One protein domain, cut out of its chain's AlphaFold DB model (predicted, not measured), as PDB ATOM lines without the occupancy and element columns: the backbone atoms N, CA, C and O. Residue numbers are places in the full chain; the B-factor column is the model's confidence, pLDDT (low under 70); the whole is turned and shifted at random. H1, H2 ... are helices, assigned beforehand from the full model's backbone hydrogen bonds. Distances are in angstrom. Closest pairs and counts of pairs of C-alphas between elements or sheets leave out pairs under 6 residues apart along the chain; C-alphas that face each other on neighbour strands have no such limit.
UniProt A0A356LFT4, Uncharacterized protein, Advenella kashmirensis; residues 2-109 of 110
ATOM      1  N   ILE A   2     -75.570  98.754   5.998       88.12
ATOM      2  CA  ILE A   2     -74.248  98.122   5.826       88.12
ATOM      3  C   ILE A   2     -73.569  98.505   4.501       88.12
ATOM      4  O   ILE A   2     -72.431  98.950   4.520       88.12
ATOM      5  N   TYR A   3     -74.303  98.490   3.381       90.38
ATOM      6  CA  TYR A   3     -73.781  98.916   2.077       90.38
ATOM      7  C   TYR A   3     -73.274 100.366   2.068       90.38
ATOM      8  O   TYR A   3     -72.224 100.642   1.501       90.38
ATOM      9  N   VAL A   4     -73.981 101.285   2.735       90.12
ATOM     10  CA  VAL A   4     -73.591 102.705   2.814       90.12
ATOM     11  C   VAL A   4     -72.312 102.865   3.636       90.12
ATOM     12  O   VAL A   4     -71.404 103.570   3.212       90.12
ATOM     13  N   ILE A   5     -72.215 102.167   4.774       92.75
ATOM     14  CA  ILE A   5     -71.009 102.157   5.613       92.75
ATOM     15  C   ILE A   5     -69.825 101.585   4.828       92.75
ATOM     16  O   ILE A   5     -68.755 102.185   4.824       92.75
ATOM     17  N   SER A   6     -70.012 100.459   4.132       93.44
ATOM     18  CA  SER A   6     -68.957  99.824   3.339       93.44
ATOM     19  C   SER A   6     -68.475 100.716   2.196       93.44
ATOM     20  O   SER A   6     -67.270 100.858   2.014       93.44
ATOM     21  N   ILE A   7     -69.388 101.359   1.458       94.81
ATOM     22  CA  ILE A   7     -69.031 102.284   0.370       94.81
ATOM     23  C   ILE A   7     -68.286 103.504   0.921       94.81
ATOM     24  O   ILE A   7     -67.244 103.873   0.383       94.81
ATOM     25  N   ALA A   8     -68.775 104.106   2.009       93.12
ATOM     26  CA  ALA A   8     -68.129 105.262   2.628       93.12
ATOM     27  C   ALA A   8     -66.739 104.913   3.187       93.12
ATOM     28  O   ALA A   8     -65.785 105.658   2.975       93.12
ATOM     29  N   GLY A   9     -66.610 103.754   3.839       94.88
ATOM     30  CA  GLY A   9     -65.338 103.256   4.358       94.88
ATOM     31  C   GLY A   9     -64.332 102.963   3.246       94.88
ATOM     32  O   GLY A   9     -63.171 103.350   3.357       94.88
ATOM     33  N   LEU A  10     -64.775 102.353   2.142       96.25
ATOM     34  CA  LEU A  10     -63.922 102.097   0.981       96.25
ATOM     35  C   LEU A  10     -63.473 103.400   0.305       96.25
ATOM     36  O   LEU A  10     -62.295 103.549  -0.010       96.25
ATOM     37  N   ALA A  11     -64.386 104.359   0.123       94.88
ATOM     38  CA  ALA A  11     -64.062 105.668  -0.439       94.88
ATOM     39  C   ALA A  11     -63.038 106.418   0.425       94.88
ATOM     40  O   ALA A  11     -62.062 106.958  -0.101       94.88
ATOM     41  N   PHE A  12     -63.220 106.402   1.751       95.75
ATOM     42  CA  PHE A  12     -62.249 106.959   2.688       95.75
ATOM     43  C   PHE A  12     -60.896 106.248   2.590       95.75
ATOM     44  O   PHE A  12     -59.877 106.919   2.467       95.75
ATOM     45  N   LEU A  13     -60.869 104.912   2.584       96.50
ATOM     46  CA  LEU A  13     -59.628 104.141   2.517       96.50
ATOM     47  C   LEU A  13     -58.831 104.440   1.239       96.50
ATOM     48  O   LEU A  13     -57.630 104.691   1.314       96.50
ATOM     49  N   ILE A  14     -59.491 104.465   0.078       97.12
ATOM     50  CA  ILE A  14     -58.852 104.804  -1.203       97.12
ATOM     51  C   ILE A  14     -58.265 106.217  -1.143       97.12
ATOM     52  O   ILE A  14     -57.110 106.428  -1.517       97.12
ATOM     53  N   ALA A  15     -59.034 107.182  -0.632       95.44
ATOM     54  CA  ALA A  15     -58.568 108.555  -0.489       95.44
ATOM     55  C   ALA A  15     -57.398 108.678   0.497       95.44
ATOM     56  O   ALA A  15     -56.461 109.422   0.224       95.44
ATOM     57  N   ALA A  16     -57.419 107.938   1.608       96.69
ATOM     58  CA  ALA A  16     -56.351 107.928   2.601       96.69
ATOM     59  C   ALA A  16     -55.052 107.342   2.032       96.69
ATOM     60  O   ALA A  16     -53.994 107.930   2.226       96.69
ATOM     61  N   ILE A  17     -55.123 106.242   1.273       97.69
ATOM     62  CA  ILE A  17     -53.958 105.655   0.589       97.69
ATOM     63  C   ILE A  17     -53.397 106.632  -0.450       97.69
ATOM     64  O   ILE A  17     -52.187 106.865  -0.501       97.69
ATOM     65  N   TYR A  18     -54.269 107.236  -1.259       97.50
ATOM     66  CA  TYR A  18     -53.852 108.215  -2.258       97.50
ATOM     67  C   TYR A  18     -53.204 109.448  -1.612       97.50
ATOM     68  O   TYR A  18     -52.128 109.868  -2.035       97.50
ATOM     69  N   ALA A  19     -53.810 109.988  -0.551       97.06
ATOM     70  CA  ALA A  19     -53.264 111.108   0.207       97.06
ATOM     71  C   ALA A  19     -51.933 110.755   0.872       97.06
ATOM     72  O   ALA A  19     -50.992 111.538   0.792       97.06
ATOM     73  N   GLN A  20     -51.818 109.563   1.458       97.44
ATOM     74  CA  GLN A  20     -50.580 109.088   2.063       97.44
ATOM     75  C   GLN A  20     -49.430 109.048   1.053       97.44
ATOM     76  O   GLN A  20     -48.329 109.494   1.360       97.44
ATOM     77  N   SER A  21     -49.692 108.545  -0.155       96.62
ATOM     78  CA  SER A  21     -48.701 108.507  -1.233       96.62
ATOM     79  C   SER A  21     -48.342 109.915  -1.718       96.62
ATOM     80  O   SER A  21     -47.173 110.297  -1.717       96.62
ATOM     81  N   ALA A  22     -49.347 110.730  -2.053       96.19
ATOM     82  CA  ALA A  22     -49.138 112.056  -2.631       96.19
ATOM     83  C   ALA A  22     -48.503 113.063  -1.658       96.19
ATOM     84  O   ALA A  22     -47.768 113.947  -2.089       96.19
ATOM     85  N   LEU A  23     -48.784 112.954  -0.356       96.62
ATOM     86  CA  LEU A  23     -48.257 113.856   0.669       96.62
ATOM     87  C   LEU A  23     -47.040 113.297   1.413       96.62
ATOM     88  O   LEU A  23     -46.554 113.975   2.312       96.62
ATOM     89  N   SER A  24     -46.525 112.117   1.056       95.50
ATOM     90  CA  SER A  24     -45.419 111.469   1.779       95.50
ATOM     91  C   SER A  24     -44.201 112.387   1.951       95.50
ATOM     92  O   SER A  24     -43.714 112.576   3.066       95.50
ATOM     93  N   GLU A  25     -43.766 113.045   0.871       94.62
ATOM     94  CA  GLU A  25     -42.637 113.985   0.907       94.62
ATOM     95  C   GLU A  25     -42.933 115.223   1.759       94.62
ATOM     96  O   GLU A  25     -42.074 115.680   2.510       94.62
ATOM     97  N   LEU A  26     -44.161 115.744   1.697       95.19
ATOM     98  CA  LEU A  26     -44.579 116.887   2.509       95.19
ATOM     99  C   LEU A  26     -44.632 116.520   3.998       95.19
ATOM    100  O   LEU A  26     -44.190 117.294   4.839       95.19
ATOM    101  N   LEU A  27     -45.118 115.326   4.335       95.44
ATOM    102  CA  LEU A  27     -45.101 114.811   5.703       95.44
ATOM    103  C   LEU A  27     -43.662 114.610   6.191       95.44
ATOM    104  O   LEU A  27     -43.348 114.987   7.316       95.44
ATOM    105  N   GLY A  28     -42.777 114.058   5.353       94.38
ATOM    106  CA  GLY A  28     -41.338 113.972   5.629       94.38
ATOM    107  C   GLY A  28     -40.732 115.344   5.925       94.38
ATOM    108  O   GLY A  28     -40.142 115.547   6.981       94.38
ATOM    109  N   PHE A  29     -41.008 116.332   5.071       93.94
ATOM    110  CA  PHE A  29     -40.511 117.696   5.234       93.94
ATOM    111  C   PHE A  29     -40.902 118.337   6.572       93.94
ATOM    112  O   PHE A  29     -40.090 119.057   7.159       93.94
ATOM    113  N   PHE A  30     -42.130 118.095   7.042       93.56
ATOM    114  CA  PHE A  30     -42.588 118.561   8.353       93.56
ATOM    115  C   PHE A  30     -41.910 117.806   9.496       93.56
ATOM    116  O   PHE A  30     -41.526 118.427  10.482       93.56
ATOM    117  N   ARG A  31     -41.731 116.487   9.371       92.44
ATOM    118  CA  ARG A  31     -41.076 115.661  10.397       92.44
ATOM    119  C   ARG A  31     -39.616 116.031  10.615       92.44
ATOM    120  O   ARG A  31     -39.164 116.037  11.754       92.44
ATOM    121  N   ASP A  32     -38.921 116.413   9.553       92.62
ATOM    122  CA  ASP A  32     -37.509 116.793   9.617       92.62
ATOM    123  C   ASP A  32     -37.286 118.204  10.198       92.62
ATOM    124  O   ASP A  32     -36.147 118.642  10.362       92.62
ATOM    125  N   ARG A  33     -38.362 118.949  10.503       90.31
ATOM    126  CA  ARG A  33     -38.316 120.349  10.952       90.31
ATOM    127  C   ARG A  33     -39.062 120.539  12.276       90.31
ATOM    128  O   ARG A  33     -40.285 120.690  12.273       90.31
ATOM    129  N   PRO A  34     -38.341 120.618  13.411       87.38
ATOM    130  CA  PRO A  34     -38.951 120.748  14.736       87.38
ATOM    131  C   PRO A  34     -39.929 121.927  14.865       87.38
ATOM    132  O   PRO A  34     -41.013 121.767  15.417       87.38
ATOM    133  N   HIS A  35     -39.614 123.085  14.270       87.25
ATOM    134  CA  HIS A  35     -40.465 124.282  14.340       87.25
ATOM    135  C   HIS A  35     -41.822 124.127  13.636       87.25
ATOM    136  O   HIS A  35     -42.764 124.866  13.932       87.25
ATOM    137  N   LEU A  36     -41.935 123.192  12.687       87.25
ATOM    138  CA  LEU A  36     -43.201 122.853  12.040       87.25
ATOM    139  C   LEU A  36     -44.007 121.867  12.890       87.25
ATOM    140  O   LEU A  36     -45.224 122.034  13.009       87.25
ATOM    141  N   LEU A  37     -43.337 120.912  13.543       87.75
ATOM    142  CA  LEU A  37     -43.965 119.975  14.478       87.75
ATOM    143  C   LEU A  37     -44.585 120.681  15.687       87.75
ATOM    144  O   LEU A  37     -45.649 120.265  16.137       87.75
ATOM    145  N   ASP A  38     -44.018 121.798  16.143       86.00
ATOM    146  CA  ASP A  38     -44.633 122.629  17.191       86.00
ATOM    147  C   ASP A  38     -46.032 123.143  16.798       86.00
ATOM    148  O   ASP A  38     -46.879 123.407  17.654       86.00
ATOM    149  N   ARG A  39     -46.304 123.273  15.493       86.38
ATOM    150  CA  ARG A  39     -47.584 123.768  14.961       86.38
ATOM    151  C   ARG A  39     -48.537 122.650  14.553       86.38
ATOM    152  O   ARG A  39     -49.751 122.846  14.601       86.38
ATOM    153  N   THR A  40     -48.007 121.512  14.112       86.62
ATOM    154  CA  THR A  40     -48.793 120.371  13.611       86.62
ATOM    155  C   THR A  40     -48.945 119.238  14.614       86.62
ATOM    156  O   THR A  40     -49.748 118.336  14.388       86.62
ATOM    157  N   GLY A  41     -48.182 119.252  15.703       88.69
ATOM    158  CA  GLY A  41     -47.995 118.092  16.562       88.69
ATOM    159  C   GLY A  41     -47.251 116.959  15.848       88.69
ATOM    160  O   GLY A  41     -46.629 117.147  14.801       88.69
ATOM    161  N   PHE A  42     -47.341 115.765  16.434       88.69
ATOM    162  CA  PHE A  42     -46.716 114.548  15.921       88.69
ATOM    163  C   PHE A  42     -47.298 114.118  14.566       88.69
ATOM    164  O   PHE A  42     -48.517 114.084  14.386       88.69
ATOM    165  N   ILE A  43     -46.412 113.733  13.647       91.62
ATOM    166  CA  ILE A  43     -46.744 113.192  12.326       91.62
ATOM    167  C   ILE A  43     -46.019 111.852  12.179       91.62
ATOM    168  O   ILE A  43     -44.791 111.815  12.235       91.62
ATOM    169  N   SER A  44     -46.755 110.757  11.986       90.75
ATOM    170  CA  SER A  44     -46.176 109.445  11.665       90.75
ATOM    171  C   SER A  44     -45.941 109.258  10.162       90.75
ATOM    172  O   SER A  44     -46.474 109.991   9.328       90.75
ATOM    173  N   ASP A  45     -45.191 108.209   9.811       89.94
ATOM    174  CA  ASP A  45     -45.008 107.766   8.423       89.94
ATOM    175  C   ASP A  45     -46.318 107.441   7.706       89.94
ATOM    176  O   ASP A  45     -46.404 107.599   6.495       89.94
ATOM    177  N   LEU A  46     -47.342 107.001   8.439       93.19
ATOM    178  CA  LEU A  46     -48.627 106.556   7.901       93.19
ATOM    179  C   LEU A  46     -49.772 107.430   8.429       93.19
ATOM    180  O   LEU A  46     -50.842 106.939   8.803       93.19
ATOM    181  N   TYR A  47     -49.528 108.742   8.459       96.31
ATOM    182  CA  TYR A  47     -50.416 109.759   9.014       96.31
ATOM    183  C   TYR A  47     -51.877 109.633   8.549       96.31
ATOM    184  O   TYR A  47     -52.790 109.610   9.374       96.31
ATOM    185  N   PHE A  48     -52.130 109.512   7.240       95.56
ATOM    186  CA  PHE A  48     -53.503 109.483   6.713       95.56
ATOM    187  C   PHE A  48     -54.247 108.173   7.016       95.56
ATOM    188  O   PHE A  48     -55.477 108.156   6.994       95.56
ATOM    189  N   LEU A  49     -53.523 107.094   7.325       92.94
ATOM    190  CA  LEU A  49     -54.102 105.792   7.664       92.94
ATOM    191  C   LEU A  49     -54.331 105.640   9.175       92.94
ATOM    192  O   LEU A  49     -55.383 105.152   9.591       92.94
ATOM    193  N   PHE A  50     -53.378 106.084  10.000       92.94
ATOM    194  CA  PHE A  50     -53.419 105.884  11.452       92.94
ATOM    195  C   PHE A  50     -53.677 107.163  12.240       92.94
ATOM    196  O   PHE A  50     -54.645 107.231  12.990       92.94
ATOM    197  N   ASP A  51     -52.856 108.199  12.080       94.31
ATOM    198  CA  ASP A  51     -53.000 109.403  12.910       94.31
ATOM    199  C   ASP A  51     -54.351 110.088  12.674       94.31
ATOM    200  O   ASP A  51     -55.016 110.511  13.624       94.31
ATOM    201  N   LEU A  52     -54.801 110.124  11.418       93.00
ATOM    202  CA  LEU A  52     -56.103 110.663  11.051       93.00
ATOM    203  C   LEU A  52     -57.249 109.892  11.723       93.00
ATOM    204  O   LEU A  52     -58.178 110.514  12.231       93.00
ATOM    205  N   THR A  53     -57.166 108.559  11.785       91.25
ATOM    206  CA  THR A  53     -58.190 107.711  12.424       91.25
ATOM    207  C   THR A  53     -58.140 107.763  13.952       91.25
ATOM    208  O   THR A  53     -59.163 107.562  14.600       91.25
ATOM    209  N   MET A  54     -56.993 108.136  14.527       92.94
ATOM    210  CA  MET A  54     -56.832 108.486  15.945       92.94
ATOM    211  C   MET A  54     -57.218 109.941  16.262       92.94
ATOM    212  O   MET A  54     -56.913 110.439  17.347       92.94
ATOM    213  N   CYS A  55     -57.859 110.645  15.325       92.31
ATOM    214  CA  CYS A  55     -58.274 112.041  15.454       92.31
ATOM    215  C   CYS A  55     -57.122 113.044  15.682       92.31
ATOM    216  O   CYS A  55     -57.336 114.149  16.187       92.31
ATOM    217  N   ARG A  56     -55.885 112.701  15.296       94.31
ATOM    218  CA  ARG A  56     -54.714 113.586  15.411       94.31
ATOM    219  C   ARG A  56     -54.650 114.543  14.225       94.31
ATOM    220  O   ARG A  56     -53.840 114.393  13.317       94.31
ATOM    221  N   TYR A  57     -55.509 115.555  14.226       95.12
ATOM    222  CA  TYR A  57     -55.745 116.416  13.060       95.12
ATOM    223  C   TYR A  57     -54.741 117.554  12.832       95.12
ATOM    224  O   TYR A  57     -54.961 118.386  11.957       95.12
ATOM    225  N   GLY A  58     -53.645 117.628  13.587       94.62
ATOM    226  CA  GLY A  58     -52.791 118.819  13.581       94.62
ATOM    227  C   GLY A  58     -52.192 119.170  12.210       94.62
ATOM    228  O   GLY A  58     -52.274 120.328  11.802       94.62
ATOM    229  N   PHE A  59     -51.699 118.193  11.438       95.50
ATOM    230  CA  PHE A  59     -51.200 118.441  10.077       95.50
ATOM    231  C   PHE A  59     -52.312 118.872   9.106       95.50
ATOM    232  O   PHE A  59     -52.189 119.908   8.450       95.50
ATOM    233  N   VAL A  60     -53.424 118.130   9.030       96.44
ATOM    234  CA  VAL A  60     -54.540 118.484   8.126       96.44
ATOM    235  C   VAL A  60     -55.157 119.834   8.489       96.44
ATOM    236  O   VAL A  60     -55.492 120.613   7.601       96.44
ATOM    237  N   HIS A  61     -55.242 120.176   9.778       96.19
ATOM    238  CA  HIS A  61     -55.706 121.486  10.240       96.19
ATOM    239  C   HIS A  61     -54.735 122.602   9.887       96.19
ATOM    240  O   HIS A  61     -55.180 123.675   9.484       96.19
ATOM    241  N   TYR A  62     -53.431 122.367  10.013       94.94
ATOM    242  CA  TYR A  62     -52.425 123.330   9.583       94.94
ATOM    243  C   TYR A  62     -52.558 123.617   8.087       94.94
ATOM    244  O   TYR A  62     -52.674 124.775   7.688       94.94
ATOM    245  N   VAL A  63     -52.608 122.572   7.262       95.06
ATOM    246  CA  VAL A  63     -52.721 122.687   5.802       95.06
ATOM    247  C   VAL A  63     -54.045 123.347   5.389       95.06
ATOM    248  O   VAL A  63     -54.082 124.174   4.478       95.06
ATOM    249  N   LEU A  64     -55.134 123.057   6.101       95.31
ATOM    250  CA  LEU A  64     -56.429 123.696   5.881       95.31
ATOM    251  C   LEU A  64     -56.396 125.200   6.201       95.31
ATOM    252  O   LEU A  64     -56.909 126.001   5.415       95.31
ATOM    253  N   LYS A  65     -55.780 125.584   7.330       94.69
ATOM    254  CA  LYS A  65     -55.697 126.973   7.819       94.69
ATOM    255  C   LYS A  65     -54.687 127.842   7.070       94.69
ATOM    256  O   LYS A  65     -54.789 129.061   7.158       94.69
ATOM    257  N   ASN A  66     -53.749 127.247   6.335       93.56
ATOM    258  CA  ASN A  66     -52.712 127.969   5.595       93.56
ATOM    259  C   ASN A  66     -52.869 127.744   4.078       93.56
ATOM    260  O   ASN A  66     -52.187 126.900   3.505       93.56
ATOM    261  N   PRO A  67     -53.763 128.485   3.388       91.62
ATOM    262  CA  PRO A  67     -53.885 128.406   1.931       91.62
ATOM    263  C   PRO A  67     -52.597 128.781   1.202       91.62
ATOM    264  O   PRO A  67     -52.286 128.183   0.174       91.62
ATOM    265  N   ASN A  68     -51.874 129.753   1.759       91.50
ATOM    266  CA  ASN A  68     -50.580 130.208   1.281       91.50
ATOM    267  C   ASN A  68     -49.518 129.668   2.246       91.50
ATOM    268  O   ASN A  68     -49.540 130.044   3.422       91.50
ATOM    269  N   PRO A  69     -48.643 128.755   1.798       87.62
ATOM    270  CA  PRO A  69     -47.602 128.209   2.651       87.62
ATOM    271  C   PRO A  69     -46.517 129.267   2.923       87.62
ATOM    272  O   PRO A  69     -46.319 130.157   2.096       87.62
ATOM    273  N   PRO A  70     -45.782 129.165   4.044       88.38
ATOM    274  CA  PRO A  70     -44.544 129.914   4.252       88.38
ATOM    275  C   PRO A  70     -43.540 129.691   3.113       88.38
ATOM    276  O   PRO A  70     -43.533 128.616   2.508       88.38
ATOM    277  N   ASP A  71     -42.650 130.659   2.879       89.62
ATOM    278  CA  ASP A  71     -41.694 130.650   1.758       89.62
ATOM    279  C   ASP A  71     -40.864 129.359   1.677       89.62
ATOM    280  O   ASP A  71     -40.644 128.827   0.591       89.62
ATOM    281  N   GLU A  72     -40.471 128.796   2.824       90.75
ATOM    282  CA  GLU A  72     -39.733 127.527   2.892       90.75
ATOM    283  C   GLU A  72     -40.503 126.342   2.281       90.75
ATOM    284  O   GLU A  72     -39.923 125.514   1.580       90.75
ATOM    285  N   ILE A  73     -41.818 126.272   2.507       90.56
ATOM    286  CA  ILE A  73     -42.690 125.224   1.964       90.56
ATOM    287  C   ILE A  73     -43.071 125.566   0.523       90.56
ATOM    288  O   ILE A  73     -43.136 124.666  -0.310       90.56
ATOM    289  N   ALA A  74     -43.290 126.845   0.206       91.50
ATOM    290  CA  ALA A  74     -43.590 127.294  -1.153       91.50
ATOM    291  C   ALA A  74     -42.449 126.957  -2.129       91.50
ATOM    292  O   ALA A  74     -42.706 126.500  -3.243       91.50
ATOM    293  N   ALA A  75     -41.199 127.137  -1.691       92.56
ATOM    294  CA  ALA A  75     -40.010 126.820  -2.471       92.56
ATOM    295  C   ALA A  75     -39.814 125.307  -2.656       92.56
ATOM    296  O   ALA A  75     -39.480 124.863  -3.753       92.56
ATOM    297  N   ALA A  76     -40.041 124.511  -1.606       93.69
ATOM    298  CA  ALA A  76     -39.881 123.056  -1.661       93.69
ATOM    299  C   ALA A  76     -41.038 122.347  -2.388       93.69
ATOM    300  O   ALA A  76     -40.830 121.322  -3.033       93.69
ATOM    301  N   PHE A  77     -42.254 122.900  -2.321       94.94
ATOM    302  CA  PHE A  77     -43.461 122.315  -2.900       94.94
ATOM    303  C   PHE A  77     -44.212 123.335  -3.770       94.94
ATOM    304  O   PHE A  77     -45.263 123.839  -3.364       94.94
ATOM    305  N   PRO A  78     -43.767 123.578  -5.018       92.69
ATOM    306  CA  PRO A  78     -44.458 124.483  -5.948       92.69
ATOM    307  C   PRO A  78     -45.923 124.081  -6.199       92.69
ATOM    308  O   PRO A  78     -46.793 124.913  -6.441       92.69
ATOM    309  N   GLN A  79     -46.210 122.782  -6.086       94.19
ATOM    310  CA  GLN A  79     -47.544 122.193  -6.217       94.19
ATOM    311  C   GLN A  79     -48.331 122.117  -4.896       94.19
ATOM    312  O   GLN A  79     -49.297 121.356  -4.792       94.19
ATOM    313  N   TYR A  80     -47.970 122.911  -3.882       94.56
ATOM    314  CA  TYR A  80     -48.620 122.906  -2.566       94.56
ATOM    315  C   TYR A  80     -50.145 123.044  -2.645       94.56
ATOM    316  O   TYR A  80     -50.872 122.339  -1.949       94.56
ATOM    317  N   GLY A  81     -50.658 123.900  -3.536       95.12
ATOM    318  CA  GLY A  81     -52.100 124.086  -3.706       95.12
ATOM    319  C   GLY A  81     -52.841 122.800  -4.094       95.12
ATOM    320  O   GLY A  81     -53.975 122.588  -3.661       95.12
ATOM    321  N   TRP A  82     -52.200 121.921  -4.871       96.06
ATOM    322  CA  TRP A  82     -52.731 120.603  -5.218       96.06
ATOM    323  C   TRP A  82     -52.645 119.633  -4.036       96.06
ATOM    324  O   TRP A  82     -53.657 119.040  -3.663       96.06
ATOM    325  N   LEU A  83     -51.488 119.555  -3.373       96.56
ATOM    326  CA  LEU A  83     -51.292 118.716  -2.183       96.56
ATOM    327  C   LEU A  83     -52.282 119.067  -1.062       96.56
ATOM    328  O   LEU A  83     -52.871 118.185  -0.438       96.56
ATOM    329  N   ARG A  84     -52.548 120.361  -0.866       96.75
ATOM    330  CA  ARG A  84     -53.559 120.869   0.065       96.75
ATOM    331  C   ARG A  84     -54.955 120.353  -0.263       96.75
ATOM    332  O   ARG A  84     -55.675 119.945   0.644       96.75
ATOM    333  N   LYS A  85     -55.354 120.359  -1.540       97.12
ATOM    334  CA  LYS A  85     -56.661 119.821  -1.952       97.12
ATOM    335  C   LYS A  85     -56.774 118.343  -1.597       97.12
ATOM    336  O   LYS A  85     -57.786 117.956  -1.025       97.12
ATOM    337  N   ILE A  86     -55.736 117.553  -1.869       97.44
ATOM    338  CA  ILE A  86     -55.710 116.125  -1.526       97.44
ATOM    339  C   ILE A  86     -55.847 115.930  -0.010       97.44
ATOM    340  O   ILE A  86     -56.723 115.184   0.429       97.44
ATOM    341  N   SER A  87     -55.045 116.650   0.783       97.00
ATOM    342  CA  SER A  87     -55.100 116.623   2.252       97.00
ATOM    343  C   SER A  87     -56.508 116.917   2.776       97.00
ATOM    344  O   SER A  87     -57.073 116.150   3.558       97.00
ATOM    345  N   ASN A  88     -57.115 117.996   2.276       97.12
ATOM    346  CA  ASN A  88     -58.438 118.431   2.700       97.12
ATOM    347  C   ASN A  88     -59.524 117.430   2.290       97.12
ATOM    348  O   ASN A  88     -60.407 117.148   3.092       97.12
ATOM    349  N   ILE A  89     -59.463 116.865   1.078       96.88
ATOM    350  CA  ILE A  89     -60.419 115.845   0.619       96.88
ATOM    351  C   ILE A  89     -60.363 114.613   1.527       96.88
ATOM    352  O   ILE A  89     -61.407 114.154   1.986       96.88
ATOM    353  N   ALA A  90     -59.165 114.107   1.833       96.94
ATOM    354  CA  ALA A  90     -59.007 112.964   2.732       96.94
ATOM    355  C   ALA A  90     -59.549 113.267   4.139       96.94
ATOM    356  O   ALA A  90     -60.263 112.447   4.718       96.94
ATOM    357  N   TYR A  91     -59.285 114.471   4.658       97.31
ATOM    358  CA  TYR A  91     -59.834 114.920   5.935       97.31
ATOM    359  C   TYR A  91     -61.371 114.997   5.922       97.31
ATOM    360  O   TYR A  91     -62.019 114.453   6.814       97.31
ATOM    361  N   PHE A  92     -61.980 115.606   4.902       96.69
ATOM    362  CA  PHE A  92     -63.439 115.696   4.804       96.69
ATOM    363  C   PHE A  92     -64.103 114.326   4.665       96.69
ATOM    364  O   PHE A  92     -65.136 114.091   5.290       96.69
ATOM    365  N   LEU A  93     -63.506 113.405   3.903       96.25
ATOM    366  CA  LEU A  93     -64.001 112.031   3.793       96.25
ATOM    367  C   LEU A  93     -63.917 111.285   5.126       96.25
ATOM    368  O   LEU A  93     -64.844 110.549   5.458       96.25
ATOM    369  N   HIS A  94     -62.864 111.511   5.914       96.75
ATOM    370  CA  HIS A  94     -62.763 110.962   7.264       96.75
ATOM    371  C   HIS A  94     -63.901 111.460   8.169       96.75
ATOM    372  O   HIS A  94     -64.587 110.656   8.804       96.75
ATOM    373  N   ILE A  95     -64.147 112.776   8.190       96.62
ATOM    374  CA  ILE A  95     -65.239 113.366   8.976       96.62
ATOM    375  C   ILE A  95     -66.599 112.835   8.509       96.62
ATOM    376  O   ILE A  95     -67.411 112.420   9.335       96.62
ATOM    377  N   LEU A  96     -66.837 112.789   7.195       95.25
ATOM    378  CA  LEU A  96     -68.069 112.248   6.622       95.25
ATOM    379  C   LEU A  96     -68.273 110.783   7.019       95.25
ATOM    380  O   LEU A  96     -69.378 110.402   7.399       95.25
ATOM    381  N   PHE A  97     -67.216 109.971   6.979       95.50
ATOM    382  CA  PHE A  97     -67.279 108.580   7.411       95.50
ATOM    383  C   PHE A  97     -67.650 108.463   8.897       95.50
ATOM    384  O   PHE A  97     -68.539 107.685   9.240       95.50
ATOM    385  N   GLY A  98     -67.069 109.295   9.766       94.88
ATOM    386  CA  GLY A  98     -67.461 109.382  11.176       94.88
ATOM    387  C   GLY A  98     -68.943 109.730  11.367       94.88
ATOM    388  O   GLY A  98     -69.642 109.067  12.135       94.88
ATOM    389  N   VAL A  99     -69.461 110.709  10.615       95.50
ATOM    390  CA  VAL A  99     -70.889 111.085  10.633       95.50
ATOM    391  C   VAL A  99     -71.783 109.928  10.181       95.50
ATOM    392  O   VAL A  99     -72.810 109.666  10.812       95.50
ATOM    393  N   VAL A 100     -71.394 109.200   9.127       95.19
ATOM    394  CA  VAL A 100     -72.120 108.013   8.645       95.19
ATOM    395  C   VAL A 100     -72.179 106.935   9.727       95.19
ATOM    396  O   VAL A 100     -73.250 106.371   9.949       95.19
ATOM    397  N   LEU A 101     -71.074 106.674  10.432       94.12
ATOM    398  CA  LEU A 101     -71.034 105.690  11.517       94.12
ATOM    399  C   LEU A 101     -71.931 106.085  12.696       94.12
ATOM    400  O   LEU A 101     -72.711 105.258  13.164       94.12
ATOM    401  N   ILE A 102     -71.871 107.343  13.142       94.81
ATOM    402  CA  ILE A 102     -72.710 107.852  14.240       94.81
ATOM    403  C   ILE A 102     -74.192 107.778  13.860       94.81
ATOM    404  O   ILE A 102     -75.004 107.253  14.619       94.81
ATOM    405  N   THR A 103     -74.544 108.247  12.662       94.06
ATOM    406  CA  THR A 103     -75.924 108.210  12.159       94.06
ATOM    407  C   THR A 103     -76.420 106.773  12.056       94.06
ATOM    408  O   THR A 103     -77.543 106.467  12.452       94.06
ATOM    409  N   ALA A 104     -75.568 105.867  11.570       92.50
ATOM    410  CA  ALA A 104     -75.925 104.468  11.465       92.50
ATOM    411  C   ALA A 104     -76.133 103.809  12.831       92.50
ATOM    412  O   ALA A 104     -77.067 103.030  13.005       92.50
ATOM    413  N   PHE A 105     -75.303 104.152  13.813       93.00
ATOM    414  CA  PHE A 105     -75.493 103.695  15.178       93.00
ATOM    415  C   PHE A 105     -76.831 104.182  15.747       93.00
ATOM    416  O   PHE A 105     -77.601 103.361  16.234       93.00
ATOM    417  N   ILE A 106     -77.147 105.476  15.618       93.69
ATOM    418  CA  ILE A 106     -78.406 106.056  16.115       93.69
ATOM    419  C   ILE A 106     -79.616 105.358  15.487       93.69
ATOM    420  O   ILE A 106     -80.483 104.889  16.214       93.69
ATOM    421  N   ILE A 107     -79.650 105.216  14.157       92.12
ATOM    422  CA  ILE A 107     -80.768 104.565  13.455       92.12
ATOM    423  C   ILE A 107     -80.911 103.096  13.874       92.12
ATOM    424  O   ILE A 107     -82.024 102.618  14.007       92.12
ATOM    425  N   SER A 108     -79.808 102.377  14.117       90.12
ATOM    426  CA  SER A 108     -79.866 100.975  14.569       90.12
ATOM    427  C   SER A 108     -80.403 100.788  15.994       90.12
ATOM    428  O   SER A 108     -80.654  99.658  16.411       90.12
ATOM    429  N   ARG A 109     -80.503 101.876  16.766       82.56
ATOM    430  CA  ARG A 109     -80.966 101.895  18.160       82.56
ATOM    431  C   ARG A 109     -82.386 102.443  18.317       82.56
ATOM    432  O   ARG A 109     -82.902 102.383  19.430       82.56
TER     433      ARG A 109
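AT A GLANCE: This is residues 2 to 109 of the 110 residues of an uncharacterized protein of Advenella kashmirensis (UniProt A0A356LFT4). Two long helices, H1 and H6, run side by side in opposite directions, and at the end of the pair where H1 ends and H6 begins sits a head of short helices. H2, H3 and H5 lie toward that end, while H4 packs on residues 84 to 91 of H6, and a long loop, residues 41 to 57, leads from H3 back to H4. The printed part has 108 residues with six named helices, H1 to H6 in order, and no named strand; the class is all helix. The whole is compact, with a radius of gyration of the C-alphas of 15.0 A, yet rod-shaped in outline, with spans of 50 by 24 by 22 A.

IN THESE COORDINATES: Find C-alpha 2 at (-74.248, 98.122, 5.826); from there H1, residues 2 to 22, runs 29.9 A to C-alpha 22 at (-49.138, 112.056, -2.631). Next come H2, residues 24 to 31, 10.5 A long, and H3, residues 34 to 40, 9.9 A long. Past residues 41 to 57, which hold no named element, look for H4 at residues 58 to 65, 10.4 A long, and H5 at residues 71 to 76, 8.5 A long. H6, residues 80 to 109, is the longest helix at 43.8 A and ends at C-alpha 109 at (-80.966, 101.895, 18.160).

HOW THE PARTS SIT: Start with H1 and H6, which touch at a shallow tilt of 21 degrees and run opposite ways; their closest C-alphas, of Ala 15 and Ala 90, are 5.5 A apart. H1 and H2 meet only through their link. H2 and H3 only just touch, with 3 pairs of C-alphas within 8 A, and only at the corner by their link; their closest C-alphas are those of Phe 30 and Leu 36, at 5.7 A. H3 and H4 touch about perpendicular at 73 degrees, closest at the C-alphas of Thr 40 and Gly 58, 4.3 A. H4 touches H6, on residues 84 to 91 of H6 alone, at a steep tilt of 67 degrees, only just short of about perpendicular; the C-alphas of Val 63 and Arg 84 come closest, at 6.1 A. H5 is near H2, and is close to but not clearly touching H6, with the C-alphas of Ala 74 and Tyr 80 closest at 6.8 A. H1 and H4 are apart, and so are H4 and H5. The helix packing is mostly crossed, but only just: 1 of 3 pairs is at a shallow tilt. Each O i to N i+4 pair is within hydrogen-bond range in H1, H2, H4, H5 and H6; in H3 it is 2 of 3.

THE WHOLE: The C-alphas farthest apart, of Ala 75 and Arg 109, are 52.2 A apart, while those of Ile 2 and Arg 109, the first and last printed, are 14.5 A apart. The printed part has no cut. The link from H3 to H4, 17 residues, is long; the other four are tight. Mean pLDDT of the printed part is 93.6, and no printed residue is under 70.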